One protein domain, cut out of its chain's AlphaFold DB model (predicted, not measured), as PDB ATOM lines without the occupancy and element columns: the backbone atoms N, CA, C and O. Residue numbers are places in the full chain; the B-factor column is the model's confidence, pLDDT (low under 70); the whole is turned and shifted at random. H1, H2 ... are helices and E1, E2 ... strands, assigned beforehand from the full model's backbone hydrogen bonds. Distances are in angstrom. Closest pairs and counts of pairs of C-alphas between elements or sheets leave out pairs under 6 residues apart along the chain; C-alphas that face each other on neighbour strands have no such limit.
ATOM      1  N   THR A  33     155.637 137.961 122.877       97.31
ATOM      2  CA  THR A  33     155.851 136.827 123.784       97.31
ATOM      3  C   THR A  33     156.535 137.353 125.039       97.31
ATOM      4  O   THR A  33     157.669 137.821 124.968       97.31
ATOM      5  N   ILE A  34     155.849 137.298 126.181       97.56
ATOM      6  CA  ILE A  34     156.376 137.789 127.466       97.56
ATOM      7  C   ILE A  34     157.153 136.682 128.183       97.56
ATOM      8  O   ILE A  34     158.190 136.928 128.793       97.56
ATOM      9  N   SER A  35     156.655 135.451 128.101       95.88
ATOM     10  CA  SER A  35     157.316 134.245 128.594       95.88
ATOM     11  C   SER A  35     156.766 133.024 127.847       95.88
ATOM     12  O   SER A  35     155.823 133.134 127.064       95.88
ATOM     13  N   ASN A  36     157.275 131.828 128.150       94.06
ATOM     14  CA  ASN A  36     156.683 130.580 127.647       94.06
ATOM     15  C   ASN A  36     155.237 130.345 128.140       94.06
ATOM     16  O   ASN A  36     154.530 129.514 127.581       94.06
ATOM     17  N   ASN A  37     154.797 131.068 129.177       95.06
ATOM     18  CA  ASN A  37     153.470 130.966 129.792       95.06
ATOM     19  C   ASN A  37     152.679 132.281 129.718       95.06
ATOM     20  O   ASN A  37     151.664 132.421 130.408       95.06
ATOM     21  N   ALA A  38     153.134 133.242 128.912       97.88
ATOM     22  CA  ALA A  38     152.484 134.533 128.794       97.88
ATOM     23  C   ALA A  38     152.693 135.169 127.416       97.88
ATOM     24  O   ALA A  38     153.817 135.296 126.929       97.88
ATOM     25  N   GLN A  39     151.603 135.633 126.812       98.12
ATOM     26  CA  GLN A  39     151.623 136.305 125.512       98.12
ATOM     27  C   GLN A  39     150.678 137.503 125.489       98.12
ATOM     28  O   GLN A  39     149.672 137.521 126.196       98.12
ATOM     29  N   ILE A  40     150.959 138.475 124.628       98.31
ATOM     30  CA  ILE A  40     150.103 139.634 124.385       98.31
ATOM     31  C   ILE A  40     149.771 139.721 122.897       98.31
ATOM     32  O   ILE A  40     150.602 139.491 122.018       98.31
ATOM     33  N   THR A  41     148.518 140.060 122.624       97.50
ATOM     34  CA  THR A  41     147.966 140.226 121.282       97.50
ATOM     35  C   THR A  41     147.227 141.551 121.181       97.50
ATOM     36  O   THR A  41     146.600 141.988 122.145       97.50
ATOM     37  N   TYR A  42     147.313 142.191 120.022       96.56
ATOM     38  CA  TYR A  42     146.595 143.412 119.676       96.56
ATOM     39  C   TYR A  42     146.544 143.580 118.156       96.56
ATOM     40  O   TYR A  42     147.288 142.955 117.402       96.56
ATOM     41  N   LYS A  43     145.651 144.452 117.694       95.62
ATOM     42  CA  LYS A  43     145.582 144.900 116.303       95.62
ATOM     43  C   LYS A  43     146.137 146.308 116.197       95.62
ATOM     44  O   LYS A  43     145.726 147.178 116.961       95.62
ATOM     45  N   GLU A  44     147.013 146.533 115.231       95.50
ATOM     46  CA  GLU A  44     147.522 147.865 114.915       95.50
ATOM     47  C   GLU A  44     146.655 148.518 113.841       95.50
ATOM     48  O   GLU A  44     146.313 147.899 112.833       95.50
ATOM     49  N   LEU A  45     146.276 149.768 114.084       93.12
ATOM     50  CA  LEU A  45     145.529 150.615 113.167       93.12
ATOM     51  C   LEU A  45     146.324 151.904 112.976       93.12
ATOM     52  O   LEU A  45     146.677 152.570 113.945       93.12
ATOM     53  N   PHE A  46     146.607 152.260 111.732       93.81
ATOM     54  CA  PHE A  46     147.323 153.490 111.414       93.81
ATOM     55  C   PHE A  46     146.320 154.636 111.290       93.81
ATOM     56  O   PHE A  46     145.359 154.543 110.528       93.81
ATOM     57  N   THR A  47     146.527 155.704 112.058       90.38
ATOM     58  CA  THR A  47     145.641 156.874 112.103       90.38
ATOM     59  C   THR A  47     146.446 158.160 111.917       90.38
ATOM     60  O   THR A  47     147.673 158.147 112.034       90.38
ATOM     61  N   SER A  48     145.775 159.285 111.664       90.81
ATOM     62  CA  SER A  48     146.429 160.600 111.570       90.81
ATOM     63  C   SER A  48     147.121 161.030 112.871       90.81
ATOM     64  O   SER A  48     148.088 161.782 112.822       90.81
ATOM     65  N   ALA A  49     146.667 160.526 114.023       89.25
ATOM     66  CA  ALA A  49     147.253 160.791 115.336       89.25
ATOM     67  C   ALA A  49     148.351 159.783 115.739       89.25
ATOM     68  O   ALA A  49     148.895 159.877 116.837       89.25
ATOM     69  N   GLY A  50     148.669 158.806 114.878       90.12
ATOM     70  CA  GLY A  50     149.664 157.760 115.132       90.12
ATOM     71  C   GLY A  50     149.099 156.336 115.086       90.12
ATOM     72  O   GLY A  50     147.989 156.094 114.602       90.12
ATOM     73  N   VAL A  51     149.887 155.370 115.569       92.88
ATOM     74  CA  VAL A  51     149.504 153.948 115.597       92.88
ATOM     75  C   VAL A  51     148.613 153.671 116.803       92.88
ATOM     76  O   VAL A  51     149.040 153.771 117.951       92.88
ATOM     77  N   LEU A  52     147.379 153.264 116.536       92.25
ATOM     78  CA  LEU A  52     146.408 152.844 117.531       92.25
ATOM     79  C   LEU A  52     146.463 151.323 117.704       92.25
ATOM     80  O   LEU A  52     146.129 150.567 116.792       92.25
ATOM     81  N   LYS A  53     146.825 150.865 118.904       94.12
ATOM     82  CA  LYS A  53     146.729 149.451 119.286       94.12
ATOM     83  C   LYS A  53     145.352 149.187 119.888       94.12
ATOM     84  O   LYS A  53     144.984 149.795 120.883       94.12
ATOM     85  N   SER A  54     144.578 148.301 119.269       92.38
ATOM     86  CA  SER A  54     143.206 147.949 119.661       92.38
ATOM     87  C   SER A  54     143.076 146.452 119.945       92.38
ATOM     88  O   SER A  54     143.936 145.669 119.545       92.38
ATOM     89  N   ASN A  55     141.986 146.035 120.600       92.50
ATOM     90  CA  ASN A  55     141.767 144.634 120.997       92.50
ATOM     91  C   ASN A  55     142.974 144.056 121.759       92.50
ATOM     92  O   ASN A  55     143.480 142.985 121.426       92.50
ATOM     93  N   ILE A  56     143.480 144.826 122.727       95.50
ATOM     94  CA  ILE A  56     144.648 144.457 123.527       95.50
ATOM     95  C   ILE A  56     144.240 143.366 124.520       95.50
ATOM     96  O   ILE A  56     143.385 143.582 125.384       95.50
ATOM     97  N   HIS A  57     144.884 142.206 124.409       95.56
ATOM     98  CA  HIS A  57     144.675 141.065 125.293       95.56
ATOM     99  C   HIS A  57     146.006 140.422 125.679       95.56
ATOM    100  O   HIS A  57     146.751 139.980 124.804       95.56
ATOM    101  N   GLY A  58     146.272 140.319 126.980       97.44
ATOM    102  CA  GLY A  58     147.315 139.457 127.535       97.44
ATOM    103  C   GLY A  58     146.725 138.123 127.981       97.44
ATOM    104  O   GLY A  58     145.655 138.115 128.578       97.44
ATOM    105  N   LEU A  59     147.394 137.006 127.708       97.44
ATOM    106  CA  LEU A  59     147.044 135.682 128.223       97.44
ATOM    107  C   LEU A  59     148.173 135.165 129.102       97.44
ATOM    108  O   LEU A  59     149.326 135.228 128.683       97.44
ATOM    109  N   VAL A  60     147.839 134.638 130.280       97.81
ATOM    110  CA  VAL A  60     148.811 134.110 131.251       97.81
ATOM    111  C   VAL A  60     148.330 132.775 131.819       97.81
ATOM    112  O   VAL A  60     147.124 132.530 131.917       97.81
ATOM    113  N   GLY A  61     149.279 131.913 132.189       95.56
ATOM    114  CA  GLY A  61     149.007 130.563 132.673       95.56
ATOM    115  C   GLY A  61     148.542 129.703 131.514       95.56
ATOM    116  O   GLY A  61     147.365 129.377 131.414       95.56
ATOM    117  N   LEU A  62     149.437 129.430 130.566       94.56
ATOM    118  CA  LEU A  62     149.062 128.708 129.357       94.56
ATOM    119  C   LEU A  62     148.992 127.208 129.649       94.56
ATOM    120  O   LEU A  62     149.967 126.595 130.074       94.56
ATOM    121  N   VAL A  63     147.829 126.615 129.399       91.00
ATOM    122  CA  VAL A  63     147.588 125.177 129.502       91.00
ATOM    123  C   VAL A  63     147.056 124.690 128.162       91.00
ATOM    124  O   VAL A  63     146.012 125.145 127.685       91.00
ATOM    125  N   LYS A  64     147.786 123.756 127.542       88.88
ATOM    126  CA  LYS A  64     147.527 123.277 126.177       88.88
ATOM    127  C   LYS A  64     147.466 124.453 125.186       88.88
ATOM    128  O   LYS A  64     148.493 125.034 124.859       88.88
ATOM    129  N   HIS A  65     146.271 124.825 124.731       90.06
ATOM    130  CA  HIS A  65     146.042 125.889 123.749       90.06
ATOM    131  C   HIS A  65     145.293 127.098 124.324       90.06
ATOM    132  O   HIS A  65     144.766 127.904 123.556       90.06
ATOM    133  N   TYR A  66     145.219 127.235 125.652       92.44
ATOM    134  CA  TYR A  66     144.420 128.269 126.309       92.44
ATOM    135  C   TYR A  66     145.165 128.929 127.470       92.44
ATOM    136  O   TYR A  66     145.932 128.275 128.166       92.44
ATOM    137  N   GLY A  67     144.920 130.217 127.698       94.62
ATOM    138  CA  GLY A  67     145.299 130.899 128.932       94.62
ATOM    139  C   GLY A  67     144.262 130.669 130.031       94.62
ATOM    140  O   GLY A  67     143.062 130.592 129.748       94.62
ATOM    141  N   ILE A  68     144.719 130.588 131.279       93.44
ATOM    142  CA  ILE A  68     143.841 130.613 132.456       93.44
ATOM    143  C   ILE A  68     143.349 132.031 132.726       93.44
ATOM    144  O   ILE A  68     142.169 132.209 133.017       93.44
ATOM    145  N   PHE A  69     144.217 133.034 132.581       95.12
ATOM    146  CA  PHE A  69     143.882 134.435 132.825       95.12
ATOM    147  C   PHE A  69     143.974 135.262 131.546       95.12
ATOM    148  O   PHE A  69     144.908 135.089 130.759       95.12
ATOM    149  N   LYS A  70     143.024 136.185 131.368       95.75
ATOM    150  CA  LYS A  70     143.036 137.199 130.309       95.75
ATOM    151  C   LYS A  70     143.104 138.581 130.932       95.75
ATOM    152  O   LYS A  70     142.243 138.952 131.721       95.75
ATOM    153  N   LEU A  71     144.098 139.349 130.521       96.75
ATOM    154  CA  LEU A  71     144.275 140.753 130.851       96.75
ATOM    155  C   LEU A  71     143.757 141.585 129.680       96.75
ATOM    156  O   LEU A  71     144.050 141.279 128.525       96.75
ATOM    157  N   SER A  72     142.981 142.624 129.956       95.38
ATOM    158  CA  SER A  72     142.407 143.499 128.928       95.38
ATOM    159  C   SER A  72     142.251 144.921 129.445       95.38
ATOM    160  O   SER A  72     142.255 145.141 130.654       95.38
ATOM    161  N   CYS A  73     142.105 145.884 128.538       94.31
ATOM    162  CA  CYS A  73     141.831 147.263 128.926       94.31
ATOM    163  C   CYS A  73     140.437 147.379 129.543       94.31
ATOM    164  O   CYS A  73     139.441 146.980 128.933       94.31
ATOM    165  N   ALA A  74     140.375 147.938 130.745       90.38
ATOM    166  CA  ALA A  74     139.130 148.357 131.363       90.38
ATOM    167  C   ALA A  74     138.662 149.696 130.762       90.38
ATOM    168  O   ALA A  74     139.450 150.427 130.155       90.38
ATOM    169  N   ALA A  75     137.377 150.025 130.910       83.69
ATOM    170  CA  ALA A  75     136.801 151.232 130.307       83.69
ATOM    171  C   ALA A  75     137.430 152.518 130.875       83.69
ATOM    172  O   ALA A  75     137.630 153.496 130.157       83.69
ATOM    173  N   GLU A  76     137.799 152.481 132.150       79.44
ATOM    174  CA  GLU A  76     138.468 153.534 132.906       79.44
ATOM    175  C   GLU A  76     139.981 153.639 132.633       79.44
ATOM    176  O   GLU A  76     140.638 154.524 133.168       79.44
ATOM    177  N   GLY A  77     140.551 152.766 131.793       72.88
ATOM    178  CA  GLY A  77     141.985 152.763 131.455       72.88
ATOM    179  C   GLY A  77     142.868 151.877 132.321       72.88
ATOM    180  O   GLY A  77     144.065 151.778 132.056       72.88
ATOM    181  N   GLY A  78     142.291 151.210 133.322       86.56
ATOM    182  CA  GLY A  78     142.959 150.168 134.096       86.56
ATOM    183  C   GLY A  78     143.095 148.844 133.338       86.56
ATOM    184  O   GLY A  78     142.731 148.718 132.164       86.56
ATOM    185  N   VAL A  79     143.595 147.825 134.036       94.75
ATOM    186  CA  VAL A  79     143.669 146.455 133.522       94.75
ATOM    187  C   VAL A  79     142.607 145.614 134.209       94.75
ATOM    188  O   VAL A  79     142.637 145.424 135.420       94.75
ATOM    189  N   ARG A  80     141.696 145.049 133.422       94.00
ATOM    190  CA  ARG A  80     140.754 144.040 133.897       94.00
ATOM    191  C   ARG A  80     141.354 142.653 133.717       94.00
ATOM    192  O   ARG A  80     141.804 142.321 132.616       94.00
ATOM    193  N   VAL A  81     141.297 141.837 134.768       94.06
ATOM    194  CA  VAL A  81     141.711 140.430 134.731       94.06
ATOM    195  C   VAL A  81     140.481 139.529 134.804       94.06
ATOM    196  O   VAL A  81     139.708 139.571 135.756       94.06
ATOM    197  N   GLU A  82     140.304 138.705 133.781       92.38
ATOM    198  CA  GLU A  82     139.258 137.687 133.676       92.38
ATOM    199  C   GLU A  82     139.896 136.291 133.760       92.38
ATOM    200  O   GLU A  82     141.095 136.136 133.505       92.38
ATOM    201  N   HIS A  83     139.108 135.262 134.070       90.31
ATOM    202  CA  HIS A  83     139.559 133.867 134.087       90.31
ATOM    203  C   HIS A  83     138.749 132.995 133.116       90.31
ATOM    204  O   HIS A  83     137.600 133.282 132.792       90.31
ATOM    205  N   ASN A  84     139.363 131.907 132.659       88.00
ATOM    206  CA  ASN A  84     138.804 130.961 131.695       88.00
ATOM    207  C   ASN A  84     138.339 129.678 132.393       88.00
ATOM    208  O   ASN A  84     138.807 128.595 132.065       88.00
ATOM    209  N   ILE A  85     137.491 129.784 133.416       86.44
ATOM    210  CA  ILE A  85     137.086 128.635 134.246       86.44
ATOM    211  C   ILE A  85     135.566 128.612 134.332       86.44
ATOM    212  O   ILE A  85     134.961 129.637 134.643       86.44
ATOM    213  N   LEU A  86     134.945 127.461 134.066       81.88
ATOM    214  CA  LEU A  86     133.504 127.292 134.226       81.88
ATOM    215  C   LEU A  86     133.159 127.253 135.726       81.88
ATOM    216  O   LEU A  86     133.482 126.316 136.449       81.88
ATOM    217  N   SER A  87     132.527 128.331 136.190       64.81
ATOM    218  CA  SER A  87     132.430 128.764 137.595       64.81
ATOM    219  C   SER A  87     131.485 127.955 138.514       64.81
ATOM    220  O   SER A  87     131.146 128.427 139.598       64.81
ATOM    221  N   ALA A  88     131.019 126.753 138.171       53.78
ATOM    222  CA  ALA A  88     129.909 126.168 138.937       53.78
ATOM    223  C   ALA A  88     130.258 125.762 140.391       53.78
ATOM    224  O   ALA A  88     129.355 125.728 141.225       53.78
ATOM    225  N   GLN A  89     131.527 125.472 140.730       60.28
ATOM    226  CA  GLN A  89     131.890 124.956 142.071       60.28
ATOM    227  C   GLN A  89     133.217 125.470 142.664       60.28
ATOM    228  O   GLN A  89     133.542 125.152 143.808       60.28
ATOM    229  N   HIS A  90     133.987 126.287 141.944       67.56
ATOM    230  CA  HIS A  90     135.348 126.638 142.363       67.56
ATOM    231  C   HIS A  90     135.393 128.034 142.993       67.56
ATOM    232  O   HIS A  90     135.314 129.040 142.296       67.56
ATOM    233  N   LYS A  91     135.522 128.083 144.324       75.62
ATOM    234  CA  LYS A  91     135.678 129.325 145.111       75.62
ATOM    235  C   LYS A  91     137.062 129.482 145.743       75.62
ATOM    236  O   LYS A  91     137.300 130.403 146.518       75.62
ATOM    237  N   THR A  92     137.966 128.558 145.443       85.62
ATOM    238  CA  THR A  92     139.309 128.535 146.014       85.62
ATOM    239  C   THR A  92     140.302 128.252 144.907       85.62
ATOM    240  O   THR A  92     140.169 127.262 144.187       85.62
ATOM    241  N   LEU A  93     141.307 129.111 144.803       89.31
ATOM    242  CA  LEU A  93     142.502 128.878 144.005       89.31
ATOM    243  C   LEU A  93     143.705 128.805 144.943       89.31
ATOM    244  O   LEU A  93     143.693 129.397 146.019       89.31
ATOM    245  N   TYR A  94     144.722 128.041 144.575       94.38
ATOM    246  CA  TYR A  94     145.927 127.883 145.380       94.38
ATOM    247  C   TYR A  94     147.062 128.610 144.685       94.38
ATOM    248  O   TYR A  94     147.386 128.273 143.552       94.38
ATOM    249  N   LEU A  95     147.659 129.593 145.351       96.06
ATOM    250  CA  LEU A  95     148.819 130.326 144.853       96.06
ATOM    251  C   LEU A  95     150.048 129.881 145.623       96.06
ATOM    252  O   LEU A  95     150.091 130.019 146.846       96.06
ATOM    253  N   ASP A  96     151.015 129.294 144.921       96.88
ATOM    254  CA  ASP A  96     152.213 128.703 145.532       96.88
ATOM    255  C   ASP A  96     151.869 127.770 146.717       96.88
ATOM    256  O   ASP A  96     152.486 127.795 147.781       96.88
ATOM    257  N   GLY A  97     150.806 126.974 146.539       93.62
ATOM    258  CA  GLY A  97     150.288 126.032 147.536       93.62
ATOM    259  C   GLY A  97     149.424 126.647 148.646       93.62
ATOM    260  O   GLY A  97     148.862 125.907 149.451       93.62
ATOM    261  N   LYS A  98     149.261 127.974 148.698       94.50
ATOM    262  CA  LYS A  98     148.420 128.658 149.693       94.50
ATOM    263  C   LYS A  98     147.018 128.890 149.151       94.50
ATOM    264  O   LYS A  98     146.853 129.485 148.092       94.50
ATOM    265  N   ALA A  99     146.007 128.446 149.895       93.12
ATOM    266  CA  ALA A  99     144.615 128.656 149.524       93.12
ATOM    267  C   ALA A  99     144.251 130.149 149.561       93.12
ATOM    268  O   ALA A  99     144.489 130.833 150.555       93.12
ATOM    269  N   LEU A 100     143.621 130.625 148.491       91.69
ATOM    270  CA  LEU A 100     143.023 131.944 148.375       91.69
ATOM    271  C   LEU A 100     141.551 131.772 148.004       91.69
ATOM    272  O   LEU A 100     141.219 131.234 146.944       91.69
ATOM    273  N   ALA A 101     140.673 132.236 148.889       87.88
ATOM    274  CA  ALA A 101     139.255 132.328 148.588       87.88
ATOM    275  C   ALA A 101     139.040 133.402 147.515       87.88
ATOM    276  O   ALA A 101     139.503 134.535 147.648       87.88
ATOM    277  N   VAL A 102     138.346 133.030 146.450       85.12
ATOM    278  CA  VAL A 102     138.097 133.870 145.285       85.12
ATOM    279  C   VAL A 102     136.670 133.652 144.808       85.12
ATOM    280  O   VAL A 102     136.167 132.530 144.773       85.12
ATOM    281  N   ASP A 103     136.015 134.734 144.416       80.31
ATOM    282  CA  ASP A 103     134.779 134.637 143.660       80.31
ATOM    283  C   ASP A 103     135.110 134.625 142.163       80.31
ATOM    284  O   ASP A 103     135.623 135.608 141.629       80.31
ATOM    285  N   LEU A 104     134.864 133.486 141.511       77.12
ATOM    286  CA  LEU A 104     135.066 133.278 140.073       77.12
ATOM    287  C   LEU A 104     133.773 133.502 139.263       77.12
ATOM    288  O   LEU A 104     133.674 133.096 138.108       77.12
ATOM    289  N   SER A 105     132.753 134.130 139.853       72.81
ATOM    290  CA  SER A 105     131.528 134.488 139.125       72.81
ATOM    291  C   SER A 105     131.726 135.666 138.160       72.81
ATOM    292  O   SER A 105     130.972 135.810 137.193       72.81
ATOM    293  N   HIS A 106     132.746 136.498 138.394       71.19
ATOM    294  CA  HIS A 106     133.010 137.741 137.671       71.19
ATOM    295  C   HIS A 106     134.517 137.950 137.420       71.19
ATOM    296  O   HIS A 106     135.345 137.089 137.708       71.19
ATOM    297  N   GLY A 107     134.887 139.110 136.858       76.25
ATOM    298  CA  GLY A 107     136.292 139.528 136.787       76.25
ATOM    299  C   GLY A 107     136.953 139.524 138.171       76.25
ATOM    300  O   GLY A 107     136.289 139.732 139.186       76.25
ATOM    301  N   LEU A 108     138.263 139.279 138.212       87.44
ATOM    302  CA  LEU A 108     138.985 139.119 139.471       87.44
ATOM    303  C   LEU A 108     139.146 140.466 140.190       87.44
ATOM    304  O   LEU A 108     139.523 141.450 139.551       87.44
ATOM    305  N   PRO A 109     138.917 140.527 141.513       88.62
ATOM    306  CA  PRO A 109     139.089 141.757 142.276       88.62
ATOM    307  C   PRO A 109     140.576 142.072 142.506       88.62
ATOM    308  O   PRO A 109     141.419 141.173 142.553       88.62
ATOM    309  N   GLU A 110     140.897 143.351 142.725       90.38
ATOM    310  CA  GLU A 110     142.277 143.842 142.911       90.38
ATOM    311  C   GLU A 110     143.117 143.054 143.932       90.38
ATOM    312  O   GLU A 110     144.255 142.707 143.611       90.38
ATOM    313  N   PRO A 111     142.607 142.667 145.120       91.38
ATOM    314  CA  PRO A 111     143.389 141.857 146.053       91.38
ATOM    315  C   PRO A 111     143.834 140.511 145.464       91.38
ATOM    316  O   PRO A 111     144.939 140.044 145.742       91.38
ATOM    317  N   VAL A 112     143.011 139.885 144.620       92.75
ATOM    318  CA  VAL A 112     143.366 138.629 143.943       92.75
ATOM    319  C   VAL A 112     144.403 138.895 142.854       92.75
ATOM    320  O   VAL A 112     145.391 138.169 142.762       92.75
ATOM    321  N   ILE A 113     144.239 139.973 142.084       94.75
ATOM    322  CA  ILE A 113     145.210 140.397 141.062       94.75
ATOM    323  C   ILE A 113     146.576 140.696 141.696       94.75
ATOM    324  O   ILE A 113     147.609 140.292 141.162       94.75
ATOM    325  N   ALA A 114     146.604 141.364 142.851       95.69
ATOM    326  CA  ALA A 114     147.827 141.638 143.600       95.69
ATOM    327  C   ALA A 114     148.570 140.351 143.980       95.69
ATOM    328  O   ALA A 114     149.777 140.266 143.763       95.69
ATOM    329  N   ASN A 115     147.846 139.334 144.459       96.31
ATOM    330  CA  ASN A 115     148.431 138.029 144.755       96.31
ATOM    331  C   ASN A 115     148.927 137.308 143.487       96.31
ATOM    332  O   ASN A 115     150.007 136.726 143.505       96.31
ATOM    333  N   LEU A 116     148.192 137.383 142.372       96.62
ATOM    334  CA  LEU A 116     148.605 136.773 141.101       96.62
ATOM    335  C   LEU A 116     149.890 137.382 140.527       96.62
ATOM    336  O   LEU A 116     150.672 136.663 139.913       96.62
ATOM    337  N   LYS A 117     150.130 138.685 140.731       97.12
ATOM    338  CA  LYS A 117     151.362 139.352 140.272       97.12
ATOM    339  C   LYS A 117     152.616 138.822 140.967       97.12
ATOM    340  O   LYS A 117     153.667 138.791 140.342       97.12
ATOM    341  N   VAL A 118     152.509 138.416 142.232       97.38
ATOM    342  CA  VAL A 118     153.664 137.978 143.039       97.38
ATOM    343  C   VAL A 118     153.791 136.457 143.153       97.38
ATOM    344  O   VAL A 118     154.834 135.966 143.575       97.38
ATOM    345  N   ALA A 119     152.742 135.713 142.805       97.25
ATOM    346  CA  ALA A 119     152.742 134.257 142.840       97.25
ATOM    347  C   ALA A 119     153.485 133.660 141.636       97.25
ATOM    348  O   ALA A 119     153.424 134.173 140.518       97.25
ATOM    349  N   ASN A 120     154.140 132.521 141.846       97.75
ATOM    350  CA  ASN A 120     154.852 131.801 140.784       97.75
ATOM    351  C   ASN A 120     153.950 130.800 140.057       97.75
ATOM    352  O   ASN A 120     154.192 130.448 138.896       97.75
ATOM    353  N   SER A 121     152.915 130.324 140.741       97.62
ATOM    354  CA  SER A 121     152.043 129.263 140.265       97.62
ATOM    355  C   SER A 121     150.620 129.378 140.797       97.62
ATOM    356  O   SER A 121     150.380 129.942 141.865       97.62
ATOM    357  N   VAL A 122     149.685 128.793 140.050       95.69
ATOM    358  CA  VAL A 122     148.303 128.564 140.472       95.69
ATOM    359  C   VAL A 122     147.942 127.087 140.332       95.69
ATOM    360  O   VAL A 122     148.384 126.420 139.396       95.69
ATOM    361  N   SER A 123     147.116 126.577 141.237       94.31
ATOM    362  CA  SER A 123     146.477 125.268 141.109       94.31
ATOM    363  C   SER A 123     145.066 125.272 141.704       94.31
ATOM    364  O   SER A 123     144.632 126.234 142.348       94.31
ATOM    365  N   PHE A 124     144.331 124.188 141.464       90.75
ATOM    366  CA  PHE A 124     142.952 124.000 141.909       90.75
ATOM    367  C   PHE A 124     142.843 122.662 142.638       90.75
ATOM    368  O   PHE A 124     143.348 121.659 142.144       90.75
ATOM    369  N   ALA A 125     142.185 122.623 143.800       87.62
ATOM    370  CA  ALA A 125     142.045 121.384 144.580       87.62
ATOM    371  C   ALA A 125     141.197 120.313 143.878       87.62
ATOM    372  O   ALA A 125     141.286 119.131 144.200       87.62
ATOM    373  N   GLN A 126     140.350 120.737 142.946       88.00
ATOM    374  CA  GLN A 126     139.479 119.876 142.164       88.00
ATOM    375  C   GLN A 126     139.797 120.050 140.686       88.00
ATOM    376  O   GLN A 126     140.372 121.061 140.279       88.00
ATOM    377  N   GLU A 127     139.412 119.052 139.900       89.44
ATOM    378  CA  GLU A 127     139.426 119.153 138.451       89.44
ATOM    379  C   GLU A 127     138.536 120.317 138.014       89.44
ATOM    380  O   GLU A 127     137.439 120.500 138.548       89.44
ATOM    381  N   ILE A 128     139.018 121.104 137.055       87.62
ATOM    382  CA  ILE A 128     138.261 122.218 136.487       87.62
ATOM    383  C   ILE A 128     138.137 122.055 134.977       87.62
ATOM    384  O   ILE A 128     139.003 121.481 134.316       87.62
ATOM    385  N   THR A 129     137.071 122.618 134.415       87.88
ATOM    386  CA  THR A 129     136.886 122.718 132.964       87.88
ATOM    387  C   THR A 129     136.952 124.182 132.543       87.88
ATOM    388  O   THR A 129     136.323 125.045 133.164       87.88
ATOM    389  N   ASN A 130     137.723 124.484 131.500       86.06
ATOM    390  CA  ASN A 130     137.790 125.836 130.948       86.06
ATOM    391  C   ASN A 130     136.587 126.136 130.033       86.06
ATOM    392  O   ASN A 130     135.817 125.239 129.689       86.06
ATOM    393  N   THR A 131     136.410 127.380 129.576       83.19
ATOM    394  CA  THR A 131     135.244 127.709 128.731       83.19
ATOM    395  C   THR A 131     135.306 127.085 127.331       83.19
ATOM    396  O   THR A 131     134.336 127.175 126.587       83.19
ATOM    397  N   ALA A 132     136.429 126.474 126.948       82.00
ATOM    398  CA  ALA A 132     136.575 125.705 125.714       82.00
ATOM    399  C   ALA A 132     136.276 124.205 125.892       82.00
ATOM    400  O   ALA A 132     136.361 123.461 124.918       82.00
ATOM    401  N   GLY A 133     135.945 123.756 127.108       85.06
ATOM    402  CA  GLY A 133     135.713 122.346 127.420       85.06
ATOM    403  C   GLY A 133     136.985 121.544 127.718       85.06
ATOM    404  O   GLY A 133     136.913 120.327 127.849       85.06
ATOM    405  N   GLU A 134     138.147 122.189 127.838       86.19
ATOM    406  CA  GLU A 134     139.369 121.498 128.251       86.19
ATOM    407  C   GLU A 134     139.366 121.240 129.748       86.19
ATOM    408  O   GLU A 134     139.189 122.156 130.556       86.19
ATOM    409  N   VAL A 135     139.662 119.993 130.091       89.00
ATOM    410  CA  VAL A 135     139.840 119.546 131.465       89.00
ATOM    411  C   VAL A 135     141.264 119.839 131.934       89.00
ATOM    412  O   VAL A 135     142.243 119.515 131.246       89.00
ATOM    413  N   ILE A 136     141.357 120.439 133.118       89.75
ATOM    414  CA  ILE A 136     142.582 120.708 133.866       89.75
ATOM    415  C   ILE A 136     142.516 119.850 135.140       89.75
ATOM    416  O   ILE A 136     141.668 120.114 136.000       89.75
ATOM    417  N   PRO A 137     143.378 118.824 135.266       91.50
ATOM    418  CA  PRO A 137     143.418 117.950 136.430       91.50
ATOM    419  C   PRO A 137     143.556 118.686 137.763       91.50
ATOM    420  O   PRO A 137     144.242 119.707 137.877       91.50
ATOM    421  N   ALA A 138     142.961 118.094 138.800       90.38
ATOM    422  CA  ALA A 138     143.145 118.531 140.177       90.38
ATOM    423  C   ALA A 138     144.639 118.597 140.538       90.38
ATOM    424  O   ALA A 138     145.424 117.714 140.189       90.38
ATOM    425  N   ASN A 139     145.019 119.638 141.272       91.31
ATOM    426  CA  ASN A 139     146.377 119.921 141.735       91.31
ATOM    427  C   ASN A 139     147.422 120.101 140.621       91.31
ATOM    428  O   ASN A 139     148.614 120.172 140.923       91.31
ATOM    429  N   GLN A 140     147.013 120.226 139.352       94.50
ATOM    430  CA  GLN A 140     147.940 120.621 138.298       94.50
ATOM    431  C   GLN A 140     148.519 122.003 138.627       94.50
ATOM    432  O   GLN A 140     147.785 122.979 138.785       94.50
ATOM    433  N   VAL A 141     149.847 122.080 138.705       95.94
ATOM    434  CA  VAL A 141     150.577 123.333 138.901       95.94
ATOM    435  C   VAL A 141     150.697 124.044 137.559       95.94
ATOM    436  O   VAL A 141     151.294 123.523 136.616       95.94
ATOM    437  N   ILE A 142     150.125 125.240 137.473       96.12
ATOM    438  CA  ILE A 142     150.140 126.084 136.280       96.12
ATOM    439  C   ILE A 142     151.040 127.276 136.571       96.12
ATOM    440  O   ILE A 142     150.838 127.997 137.547       96.12
ATOM    441  N   SER A 143     152.052 127.485 135.733       97.56
ATOM    442  CA  SER A 143     153.000 128.582 135.921       97.56
ATOM    443  C   SER A 143     152.340 129.939 135.676       97.56
ATOM    444  O   SER A 143     151.658 130.135 134.672       97.56
ATOM    445  N   LEU A 144     152.609 130.895 136.563       97.88
ATOM    446  CA  LEU A 144     152.255 132.309 136.411       97.88
ATOM    447  C   LEU A 144     153.432 133.151 135.897       97.88
ATOM    448  O   LEU A 144     153.384 134.379 135.936       97.88
ATOM    449  N   ALA A 145     154.494 132.514 135.394       97.69
ATOM    450  CA  ALA A 145     155.653 133.222 134.864       97.69
ATOM    451  C   ALA A 145     155.233 134.234 133.787       97.69
ATOM    452  O   ALA A 145     154.661 133.873 132.758       97.69
ATOM    453  N   GLY A 146     155.551 135.510 134.012       97.69
ATOM    454  CA  GLY A 146     155.176 136.609 133.124       97.69
ATOM    455  C   GLY A 146     153.840 137.278 133.452       97.69
ATOM    456  O   GLY A 146     153.444 138.163 132.695       97.69
ATOM    457  N   PHE A 147     153.157 136.927 134.552       98.44
ATOM    458  CA  PHE A 147     151.910 137.591 134.956       98.44
ATOM    459  C   PHE A 147     152.111 139.088 135.209       98.44
ATOM    460  O   PHE A 147     151.466 139.911 134.563       98.44
ATOM    461  N   GLU A 148     153.033 139.450 136.104       98.19
ATOM    462  CA  GLU A 148     153.317 140.850 136.440       98.19
ATOM    463  C   GLU A 148     153.775 141.655 135.218       98.19
ATOM    464  O   GLU A 148     153.229 142.721 134.925       98.19
ATOM    465  N   ALA A 149     154.726 141.114 134.452       98.38
ATOM    466  CA  ALA A 149     155.210 141.748 133.230       98.38
ATOM    467  C   ALA A 149     154.075 141.967 132.215       98.38
ATOM    468  O   ALA A 149     153.963 143.048 131.634       98.38
ATOM    469  N   SER A 150     153.187 140.980 132.048       98.44
ATOM    470  CA  SER A 150     152.015 141.113 131.177       98.44
ATOM    471  C   SER A 150     151.045 142.171 131.689       98.44
ATOM    472  O   SER A 150     150.514 142.939 130.891       98.44
ATOM    473  N   TYR A 151     150.836 142.255 133.005       98.12
ATOM    474  CA  TYR A 151     149.966 143.254 133.621       98.12
ATOM    475  C   TYR A 151     150.443 144.675 133.328       98.12
ATOM    476  O   TYR A 151     149.686 145.485 132.790       98.12
ATOM    477  N   TYR A 152     151.713 144.974 133.609       97.75
ATOM    478  CA  TYR A 152     152.258 146.304 133.341       97.75
ATOM    479  C   TYR A 152     152.325 146.614 131.850       97.75
ATOM    480  O   TYR A 152     152.047 147.743 131.445       97.75
ATOM    481  N   ARG A 153     152.631 145.617 131.015       97.81
ATOM    482  CA  ARG A 153     152.669 145.818 129.570       97.81
ATOM    483  C   ARG A 153     151.286 146.115 128.993       97.81
ATOM    484  O   ARG A 153     151.155 147.052 128.211       97.81
ATOM    485  N   VAL A 154     150.255 145.377 129.404       97.81
ATOM    486  CA  VAL A 154     148.863 145.652 129.009       97.81
ATOM    487  C   VAL A 154     148.438 147.032 129.504       97.81
ATOM    488  O   VAL A 154     147.931 147.810 128.705       97.81
ATOM    489  N   SER A 155     148.725 147.379 130.763       96.62
ATOM    490  CA  SER A 155     148.439 148.708 131.328       96.62
ATOM    491  C   SER A 155     149.034 149.838 130.481       96.62
ATOM    492  O   SER A 155     148.332 150.768 130.083       96.62
ATOM    493  N   TYR A 156     150.314 149.711 130.114       95.94
ATOM    494  CA  TYR A 156     150.985 150.660 129.230       95.94
ATOM    495  C   TYR A 156     150.277 150.784 127.872       95.94
ATOM    496  O   TYR A 156     149.976 151.892 127.432       95.94
ATOM    497  N   LEU A 157     149.963 149.658 127.223       95.81
ATOM    498  CA  LEU A 157     149.286 149.655 125.923       95.81
ATOM    499  C   LEU A 157     147.887 150.288 125.994       95.81
ATOM    500  O   LEU A 157     147.507 151.013 125.076       95.81
ATOM    501  N   CYS A 158     147.141 150.058 127.078       95.19
ATOM    502  CA  CYS A 158     145.828 150.667 127.299       95.19
ATOM    503  C   CYS A 158     145.925 152.190 127.450       95.19
ATOM    504  O   CYS A 158     145.132 152.922 126.858       95.19
ATOM    505  N   ASN A 159     146.928 152.679 128.184       93.88
ATOM    506  CA  ASN A 159     147.170 154.112 128.343       93.88
ATOM    507  C   ASN A 159     147.524 154.782 127.001       93.88
ATOM    508  O   ASN A 159     146.957 155.817 126.646       93.88
ATOM    509  N   GLU A 160     148.400 154.158 126.209       92.31
ATOM    510  CA  GLU A 160     148.746 154.653 124.871       92.31
ATOM    511  C   GLU A 160     147.531 154.662 123.932       92.31
ATOM    512  O   GLU A 160     147.291 155.651 123.235       92.31
ATOM    513  N   GLN A 161     146.701 153.612 123.968       92.38
ATOM    514  CA  GLN A 161     145.455 153.565 123.203       92.38
ATOM    515  C   GLN A 161     144.535 154.747 123.549       92.38
ATOM    516  O   GLN A 161     143.963 155.366 122.646       92.38
ATOM    517  N   GLN A 162     144.391 155.078 124.835       91.06
ATOM    518  CA  GLN A 162     143.555 156.194 125.282       91.06
ATOM    519  C   GLN A 162     144.071 157.544 124.788       91.06
ATOM    520  O   GLN A 162     143.273 158.342 124.299       91.06
ATOM    521  N   LYS A 163     145.386 157.784 124.853       91.12
ATOM    522  CA  LYS A 163     146.004 159.022 124.352       91.12
ATOM    523  C   LYS A 163     145.737 159.226 122.863       91.12
ATOM    524  O   LYS A 163     145.253 160.285 122.472       91.12
ATOM    525  N   VAL A 164     145.986 158.202 122.042       91.12
ATOM    526  CA  VAL A 164     145.745 158.276 120.589       91.12
ATOM    527  C   VAL A 164     144.252 158.452 120.299       91.12
ATOM    528  O   VAL A 164     143.871 159.282 119.480       91.12
ATOM    529  N   THR A 165     143.384 157.732 121.018       90.19
ATOM    530  CA  THR A 165     141.925 157.867 120.864       90.19
ATOM    531  C   THR A 165     141.433 159.266 121.241       90.19
ATOM    532  O   THR A 165     140.539 159.791 120.584       90.19
ATOM    533  N   ALA A 166     142.000 159.882 122.281       89.81
ATOM    534  CA  ALA A 166     141.676 161.249 122.674       89.81
ATOM    535  C   ALA A 166     142.137 162.265 121.619       89.81
ATOM    536  O   ALA A 166     141.364 163.148 121.265       89.81
ATOM    537  N   ALA A 167     143.342 162.098 121.067       91.31
ATOM    538  CA  ALA A 167     143.873 162.970 120.019       91.31
ATOM    539  C   ALA A 167     143.059 162.923 118.713       91.31
ATOM    540  O   ALA A 167     142.969 163.928 118.026       91.31
ATOM    541  N   LEU A 168     142.431 161.788 118.385       89.56
ATOM    542  CA  LEU A 168     141.547 161.658 117.214       89.56
ATOM    543  C   LEU A 168     140.176 162.331 117.381       89.56
ATOM    544  O   LEU A 168     139.422 162.418 116.414       89.56
ATOM    545  N   ARG A 169     139.812 162.725 118.604       86.56
ATOM    546  CA  ARG A 169     138.547 163.416 118.902       86.56
ATOM    547  C   ARG A 169     138.691 164.941 118.910       86.56
ATOM    548  O   ARG A 169     137.673 165.614 119.061       86.56
TER     549      ARG A 169
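This is residues 33 to 169 of the 170 residues of an uncharacterized protein of Agarivorans albus MKT 106 (UniProt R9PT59). A strongly twisted, curled sheet of five strands, E1 to E5, wraps round one long helix, H2, and together they make a long body. At one end of it lies a smaller head, in which a short helix, H1, sits by a little sheet of three strands, E7, E6 and E8, with the long loop of residues 124 to 146 beside it. The printed part has 137 residues, with the elements in the order E1 E2 E3 E4 E5 E6 E7 H1 E8 H2, mixed in class. Both sheets are antiparallel, in the orders E1 E2 E3 E4 E5 and E7 E6 E8. The whole is compact by its radius of gyration of the C-alphas, 15.9 A, yet elongated in outline, 51 by 27 by 25 A.

E1, residues 33 to 35, begins at C-alpha 33 (155.851, 136.827, 123.784). E2, residues 38 to 47, spans 28.7 A. E3, residues 50 to 63, spans 35.7 A and bends by 51 degrees at residue 60. E4, residues 66 to 73, spans 19.3 A and bends by 68 degrees at residue 69. E5 is residues 79 to 83, E6 92 to 95 and E7 98 to 101. H1, residues 110 to 118, spans 12.8 A, and E8 is residues 121 to 123. H2, residues 147 to 167, spans 30.5 A and ends at C-alpha 167 (143.873, 162.970, 120.019).

E1 to E5 form a meander, each strand the antiparallel neighbour of the one before. Within hydrogen-bond range are N 34 and O 38 across E1 and E2, at 2.9 A, N 41 and O 57 across E2 and E3, at 2.8 A, N 58 and O 71 across E3 and E4, at 2.9 A, and N 70 and O 82 across E4 and E5, at 2.9 A. This sheet curls round H2; the closest C-alphas of E3 and H2, Leu 52 and Gln 161, are 5.8 A apart. With H1 and H2 on one face it makes two layers, a sheet and its helices. H2 touches H1 with residues 147 to 151 alone, closest at the C-alphas of Lys 117 and Glu 148, 4.6 A, at a steep tilt of 57 degrees, opposite ways. H1 is also on the sheet E7 E6 E8; the closest C-alphas of E6 and H1, Leu 95 and Leu 116, are 7.5 A apart. E7, H1 and E8 are a split strand-helix-strand unit, two strands running the same way with E6 between them, and its crossover is right-handed. Within hydrogen-bond range are also N 95 and O 98 across the neighbour strands E6 and E7, at 2.9 A, and N 94 and O 123 across the neighbour strands E6 and E8, at 2.9 A. Every O i to N i+4 pair is within hydrogen-bond range in H2, and 4 of 5 in H1.

The C-alphas of Ser 48 and Ala 125, the two farthest apart, are 51.4 A apart. The printed part has no cut. E8 to H2 is the long link, 23 residues. Mean pLDDT of the printed part is 91.1; residues 87 to 90 are under 70.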